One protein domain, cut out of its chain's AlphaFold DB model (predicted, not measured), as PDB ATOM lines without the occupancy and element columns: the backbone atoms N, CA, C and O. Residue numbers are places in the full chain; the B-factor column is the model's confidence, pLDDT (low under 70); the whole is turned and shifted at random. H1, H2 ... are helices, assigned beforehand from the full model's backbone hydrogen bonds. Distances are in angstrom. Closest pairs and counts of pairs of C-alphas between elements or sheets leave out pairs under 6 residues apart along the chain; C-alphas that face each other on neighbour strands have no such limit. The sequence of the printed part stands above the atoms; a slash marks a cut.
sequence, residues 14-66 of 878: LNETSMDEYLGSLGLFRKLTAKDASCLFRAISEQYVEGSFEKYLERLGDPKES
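What this domain is: This is residues 14 to 66 of the 878 residues of a protein of Camelus dromedarius (UniProt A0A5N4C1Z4). Three short helices are strung out one after another along an open, zigzag chain, with no common core. H1, the longest, is at one end, a long stretch without a named element leads to H2 in the middle, and H3 follows with a tail of six residues, 61 to 66, at the other end. The printed part has 53 residues with three named helices in the order H1, H2, H3 and no named strand, and its class is all helix. It is only just extended, close to loose, with a radius of gyration of the C-alphas of 15.2 A, and it spans 46 by 23 by 10 A, only just a rod.

How they stand to each other: H1, residues 14 to 25, touches no helix. It is apart from H2, residues 39 to 45, and from H3, residues 53 to 60. H2 and H3 are close but not clearly touching, with 2 pairs of C-alphas within 8 A. Their closest C-alphas, those of Ser 45 and Phe 53, are 6.4 A apart. H2 and H3 run the same way at a steep tilt of 46 degrees. In H1, H2 and H3 every O i to N i+4 pair is within hydrogen-bond range.

Where its parts are: H1 is 16.7 A long from C-alpha 14 at (183.453, 187.431, 89.659) to C-alpha 25 at (173.950, 187.604, 103.350). H2 measures 9.9 A from first to last C-alpha. H3 measures 10.5 A and ends with C-alpha 60 at (201.061, 161.968, 115.527).

The domain as a whole: The two C-alphas farthest apart, those of Leu 14 and Lys 64, are 47.9 A apart. The printed part has no cut. The link from H1 to H2 is long, with 13 residues, and the link from H2 to H3 is short, with 7. Residues 22 to 27, of which 22 to 25 belong to H1, stand free, as do residues 35 to 40 and residues 57 to 66. The mean pLDDT of the printed part is 86.7, and one residue, Leu 14, is under 70.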
ATOM      1  N   LEU A  14     184.755 186.823  89.359       67.19
ATOM      2  CA  LEU A  14     183.453 187.431  89.659       67.19
ATOM      3  C   LEU A  14     182.590 186.470  90.499       67.19
ATOM      4  O   LEU A  14     182.043 186.880  91.518       67.19
ATOM      5  N   ASN A  15     182.613 185.177  90.158       76.38
ATOM      6  CA  ASN A  15     181.936 184.102  90.889       76.38
ATOM      7  C   ASN A  15     182.464 183.921  92.325       76.38
ATOM      8  O   ASN A  15     181.698 183.601  93.226       76.38
ATOM      9  N   GLU A  16     183.762 184.121  92.575       82.94
ATOM     10  CA  GLU A  16     184.302 184.077  93.940       82.94
ATOM     11  C   GLU A  16     183.853 185.267  94.789       82.94
ATOM     12  O   GLU A  16     183.737 185.126  96.002       82.94
ATOM     13  N   THR A  17     183.611 186.424  94.174       84.62
ATOM     14  CA  THR A  17     183.186 187.631  94.895       84.62
ATOM     15  C   THR A  17     181.689 187.583  95.198       84.62
ATOM     16  O   THR A  17     181.304 187.794  96.344       84.62
ATOM     17  N   SER A  18     180.856 187.188  94.229       91.00
ATOM     18  CA  SER A  18     179.415 187.008  94.450       91.00
ATOM     19  C   SER A  18     179.095 185.871  95.428       91.00
ATOM     20  O   SER A  18     178.153 185.993  96.206       91.00
ATOM     21  N   MET A  19     179.899 184.800  95.472       92.31
ATOM     22  CA  MET A  19     179.766 183.762  96.506       92.31
ATOM     23  C   MET A  19     180.143 184.259  97.906       92.31
ATOM     24  O   MET A  19     179.506 183.851  98.876       92.31
ATOM     25  N   ASP A  20     181.138 185.145  98.037       93.38
ATOM     26  CA  ASP A  20     181.474 185.750  99.333       93.38
ATOM     27  C   ASP A  20     180.364 186.705  99.815       93.38
ATOM     28  O   ASP A  20     180.027 186.701 100.997       93.38
ATOM     29  N   GLU A  21     179.755 187.476  98.907       93.38
ATOM     30  CA  GLU A  21     178.600 188.342  99.197       93.38
ATOM     31  C   GLU A  21     177.348 187.527  99.562       93.38
ATOM     32  O   GLU A  21     176.674 187.837 100.547       93.38
ATOM     33  N   TYR A  22     177.067 186.442  98.831       95.06
ATOM     34  CA  TYR A  22     175.961 185.531  99.133       95.06
ATOM     35  C   TYR A  22     176.118 184.872 100.509       95.06
ATOM     36  O   TYR A  22     175.195 184.933 101.320       95.06
ATOM     37  N   LEU A  23     177.294 184.318 100.825       95.50
ATOM     38  CA  LEU A  23     177.578 183.780 102.160       95.50
ATOM     39  C   LEU A  23     177.452 184.864 103.240       95.50
ATOM     40  O   LEU A  23     176.830 184.613 104.272       95.50
ATOM     41  N   GLY A  24     177.928 186.083 102.969       95.75
ATOM     42  CA  GLY A  24     177.765 187.230 103.863       95.75
ATOM     43  C   GLY A  24     176.298 187.574 104.151       95.75
ATOM     44  O   GLY A  24     175.963 187.900 105.289       95.75
ATOM     45  N   SER A  25     175.402 187.420 103.169       96.75
ATOM     46  CA  SER A  25     173.950 187.604 103.350       96.75
ATOM     47  C   SER A  25     173.299 186.549 104.259       96.75
ATOM     48  O   SER A  25     172.277 186.825 104.883       96.75
ATOM     49  N   LEU A  26     173.931 185.379 104.402       96.69
ATOM     50  CA  LEU A  26     173.547 184.316 105.337       96.69
ATOM     51  C   LEU A  26     174.247 184.448 106.707       96.69
ATOM     52  O   LEU A  26     174.085 183.584 107.564       96.69
ATOM     53  N   GLY A  27     175.058 185.494 106.912       95.25
ATOM     54  CA  GLY A  27     175.897 185.658 108.105       95.25
ATOM     55  C   GLY A  27     177.127 184.737 108.141       95.25
ATOM     56  O   GLY A  27     177.780 184.625 109.177       95.25
ATOM     57  N   LEU A  28     177.451 184.078 107.025       94.38
ATOM     58  CA  LEU A  28     178.583 183.164 106.878       94.38
ATOM     59  C   LEU A  28     179.778 183.873 106.221       94.38
ATOM     60  O   LEU A  28     179.630 184.877 105.528       94.38
ATOM     61  N   PHE A  29     180.983 183.323 106.383       93.06
ATOM     62  CA  PHE A  29     182.164 183.777 105.643       93.06
ATOM     63  C   PHE A  29     182.952 182.591 105.090       93.06
ATOM     64  O   PHE A  29     183.055 181.541 105.726       93.06
ATOM     65  N   ARG A  30     183.548 182.760 103.906       91.06
ATOM     66  CA  ARG A  30     184.432 181.755 103.310       91.06
ATOM     67  C   ARG A  30     185.874 181.990 103.750       91.06
ATOM     68  O   ARG A  30     186.500 182.977 103.360       91.06
ATOM     69  N   LYS A  31     186.433 181.052 104.515       88.00
ATOM     70  CA  LYS A  31     187.887 180.938 104.686       88.00
ATOM     71  C   LYS A  31     188.491 180.392 103.386       88.00
ATOM     72  O   LYS A  31     187.969 179.436 102.820       88.00
ATOM     73  N   LEU A  32     189.570 181.004 102.900       87.44
ATOM     74  CA  LEU A  32     190.276 180.527 101.706       87.44
ATOM     75  C   LEU A  32     191.317 179.468 102.091       87.44
ATOM     76  O   LEU A  32     192.157 179.712 102.958       87.44
ATOM     77  N   THR A  33     191.278 178.323 101.416       86.56
ATOM     78  CA  THR A  33     192.330 177.298 101.423       86.56
ATOM     79  C   THR A  33     193.252 177.461 100.206       86.56
ATOM     80  O   THR A  33     192.993 178.272  99.312       86.56
ATOM     81  N   ALA A  34     194.362 176.720 100.177       86.81
ATOM     82  CA  ALA A  34     195.218 176.636  98.997       86.81
ATOM     83  C   ALA A  34     194.463 175.975  97.826       86.81
ATOM     84  O   ALA A  34     193.631 175.095  98.039       86.81
ATOM     85  N   LYS A  35     194.711 176.430  96.590       88.75
ATOM     86  CA  LYS A  35     194.014 175.961  95.376       88.75
ATOM     87  C   LYS A  35     194.755 174.777  94.744       88.75
ATOM     88  O   LYS A  35     195.317 174.897  93.662       88.75
ATOM     89  N   ASP A  36     194.761 173.655  95.452       88.69
ATOM     90  CA  ASP A  36     195.415 172.402  95.060       88.69
ATOM     91  C   ASP A  36     194.492 171.184  95.285       88.69
ATOM     92  O   ASP A  36     193.372 171.315  95.782       88.69
ATOM     93  N   ALA A  37     194.951 169.983  94.921       88.94
ATOM     94  CA  ALA A  37     194.172 168.746  95.045       88.94
ATOM     95  C   ALA A  37     193.829 168.351  96.500       88.94
ATOM     96  O   ALA A  37     192.899 167.577  96.721       88.94
ATOM     97  N   SER A  38     194.532 168.892  97.501       84.12
ATOM     98  CA  SER A  38     194.259 168.646  98.922       84.12
ATOM     99  C   SER A  38     193.218 169.604  99.518       84.12
ATOM    100  O   SER A  38     192.769 169.391 100.644       84.12
ATOM    101  N   CYS A  39     192.794 170.642  98.783       87.94
ATOM    102  CA  CYS A  39     191.969 171.739  99.304       87.94
ATOM    103  C   CYS A  39     190.686 171.295 100.033       87.94
ATOM    104  O   CYS A  39     190.326 171.906 101.042       87.94
ATOM    105  N   LEU A  40     190.042 170.218  99.564       87.44
ATOM    106  CA  LEU A  40     188.871 169.598 100.188       87.44
ATOM    107  C   LEU A  40     189.220 168.982 101.549       87.44
ATOM    108  O   LEU A  40     188.564 169.280 102.546       87.44
ATOM    109  N   PHE A  41     190.282 168.174 101.602       83.69
ATOM    110  CA  PHE A  41     190.767 167.560 102.838       83.69
ATOM    111  C   PHE A  41     191.132 168.630 103.863       83.69
ATOM    112  O   PHE A  41     190.658 168.555 104.990       83.69
ATOM    113  N   ARG A  42     191.867 169.677 103.456       84.19
ATOM    114  CA  ARG A  42     192.245 170.793 104.340       84.19
ATOM    115  C   ARG A  42     191.023 171.545 104.884       84.19
ATOM    116  O   ARG A  42     190.978 171.850 106.071       84.19
ATOM    117  N   ALA A  43     190.022 171.816 104.043       87.44
ATOM    118  CA  ALA A  43     188.796 172.515 104.445       87.44
ATOM    119  C   ALA A  43     187.914 171.706 105.420       87.44
ATOM    120  O   ALA A  43     187.192 172.296 106.226       87.44
ATOM    121  N   ILE A  44     187.971 170.372 105.357       86.38
ATOM    122  CA  ILE A  44     187.256 169.475 106.277       86.38
ATOM    123  C   ILE A  44     188.075 169.254 107.558       86.38
ATOM    124  O   ILE A  44     187.539 169.382 108.657       86.38
ATOM    125  N   SER A  45     189.376 168.968 107.447       82.88
ATOM    126  CA  SER A  45     190.239 168.633 108.589       82.88
ATOM    127  C   SER A  45     190.334 169.759 109.615       82.88
ATOM    128  O   SER A  45     190.365 169.487 110.809       82.88
ATOM    129  N   GLU A  46     190.323 171.023 109.175       81.31
ATOM    130  CA  GLU A  46     190.352 172.197 110.064       81.31
ATOM    131  C   GLU A  46     189.126 172.311 110.999       81.31
ATOM    132  O   GLU A  46     189.146 173.126 111.918       81.31
ATOM    133  N   GLN A  47     188.071 171.509 110.801       82.00
ATOM    134  CA  GLN A  47     186.930 171.417 111.729       82.00
ATOM    135  C   GLN A  47     187.169 170.431 112.886       82.00
ATOM    136  O   GLN A  47     186.434 170.453 113.873       82.00
ATOM    137  N   TYR A  48     188.181 169.565 112.769       81.62
ATOM    138  CA  TYR A  48     188.487 168.485 113.717       81.62
ATOM    139  C   TYR A  48     189.911 168.556 114.290       81.62
ATOM    140  O   TYR A  48     190.186 167.937 115.314       81.62
ATOM    141  N   VAL A  49     190.809 169.291 113.630       82.81
ATOM    142  CA  VAL A  49     192.242 169.374 113.928       82.81
ATOM    143  C   VAL A  49     192.636 170.823 114.194       82.81
ATOM    144  O   VAL A  49     192.415 171.703 113.361       82.81
ATOM    145  N   GLU A  50     193.290 171.071 115.328       75.81
ATOM    146  CA  GLU A  50     193.872 172.380 115.620       75.81
ATOM    147  C   GLU A  50     195.136 172.627 114.782       75.81
ATOM    148  O   GLU A  50     196.199 172.035 115.006       75.81
ATOM    149  N   GLY A  51     195.017 173.547 113.822       77.44
ATOM    150  CA  GLY A  51     196.105 173.996 112.958       77.44
ATOM    151  C   GLY A  51     196.111 173.331 111.581       77.44
ATOM    152  O   GLY A  51     195.081 172.951 111.035       77.44
ATOM    153  N   SER A  52     197.295 173.253 110.977       82.06
ATOM    154  CA  SER A  52     197.510 172.626 109.670       82.06
ATOM    155  C   SER A  52     197.576 171.103 109.796       82.06
ATOM    156  O   SER A  52     198.409 170.601 110.554       82.06
ATOM    157  N   PHE A  53     196.757 170.388 109.019       82.31
ATOM    158  CA  PHE A  53     196.658 168.923 109.015       82.31
ATOM    159  C   PHE A  53     198.006 168.211 108.831       82.31
ATOM    160  O   PHE A  53     198.267 167.209 109.486       82.31
ATOM    161  N   GLU A  54     198.907 168.767 108.023       83.44
ATOM    162  CA  GLU A  54     200.242 168.206 107.789       83.44
ATOM    163  C   GLU A  54     201.045 168.139 109.098       83.44
ATOM    164  O   GLU A  54     201.532 167.079 109.479       83.44
ATOM    165  N   LYS A  55     201.058 169.236 109.869       85.56
ATOM    166  CA  LYS A  55     201.700 169.297 111.197       85.56
ATOM    167  C   LYS A  55     200.994 168.466 112.265       85.56
ATOM    168  O   LYS A  55     201.554 168.230 113.333       85.56
ATOM    169  N   TYR A  56     199.745 168.076 112.031       86.69
ATOM    170  CA  TYR A  56     199.049 167.152 112.915       86.69
ATOM    171  C   TYR A  56     199.536 165.720 112.691       86.69
ATOM    172  O   TYR A  56     199.869 165.042 113.657       86.69
ATOM    173  N   LEU A  57     199.694 165.309 111.428       87.06
ATOM    174  CA  LEU A  57     200.318 164.033 111.078       87.06
ATOM    175  C   LEU A  57     201.793 163.973 111.515       87.06
ATOM    176  O   LEU A  57     202.218 162.950 112.043       87.06
ATOM    177  N   GLU A  58     202.550 165.072 111.383       87.81
ATOM    178  CA  GLU A  58     203.921 165.175 111.920       87.81
ATOM    179  C   GLU A  58     203.966 164.931 113.440       87.81
ATOM    180  O   GLU A  58     204.815 164.177 113.912       87.81
ATOM    181  N   ARG A  59     203.042 165.528 114.213       88.50
ATOM    182  CA  ARG A  59     202.951 165.315 115.671       88.50
ATOM    183  C   ARG A  59     202.519 163.899 116.036       88.50
ATOM    184  O   ARG A  59     203.105 163.314 116.939       88.50
ATOM    185  N   LEU A  60     201.547 163.337 115.318       88.38
ATOM    186  CA  LEU A  60     201.061 161.968 115.527       88.38
ATOM    187  C   LEU A  60     202.142 160.904 115.232       88.38
ATOM    188  O   LEU A  60     202.007 159.758 115.655       88.38
ATOM    189  N   GLY A  61     203.228 161.286 114.550       86.56
ATOM    190  CA  GLY A  61     204.437 160.479 114.384       86.56
ATOM    191  C   GLY A  61     205.393 160.455 115.591       86.56
ATOM    192  O   GLY A  61     206.264 159.586 115.625       86.56
ATOM    193  N   ASP A  62     205.269 161.346 116.590       86.12
ATOM    194  CA  ASP A  62     206.032 161.224 117.847       86.12
ATOM    195  C   ASP A  62     205.311 160.236 118.785       86.12
ATOM    196  O   ASP A  62     204.198 160.527 119.225       86.12
ATOM    197  N   PRO A  63     205.935 159.113 119.198       81.00
ATOM    198  CA  PRO A  63     205.334 158.161 120.141       81.00
ATOM    199  C   PRO A  63     205.132 158.711 121.572       81.00
ATOM    200  O   PRO A  63     204.770 157.958 122.480       81.00
ATOM    201  N   LYS A  64     205.398 160.003 121.810       82.12
ATOM    202  CA  LYS A  64     205.020 160.743 123.023       82.12
ATOM    203  C   LYS A  64     203.702 161.514 122.887       82.12
ATOM    204  O   LYS A  64     203.153 161.892 123.920       82.12
ATOM    205  N   GLU A  65     203.217 161.771 121.672       86.25
ATOM    206  CA  GLU A  65     201.975 162.518 121.442       86.25
ATOM    207  C   GLU A  65     200.752 161.650 121.779       86.25
ATOM    208  O   GLU A  65     200.691 160.459 121.469       86.25
ATOM    209  N   SER A  66     199.758 162.241 122.443       84.38
ATOM    210  CA  SER A  66     198.549 161.527 122.861       84.38
ATOM    211  C   SER A  66     197.477 161.524 121.767       84.38
ATOM    212  O   SER A  66     196.871 162.562 121.492       84.38
TER     213      SER A  66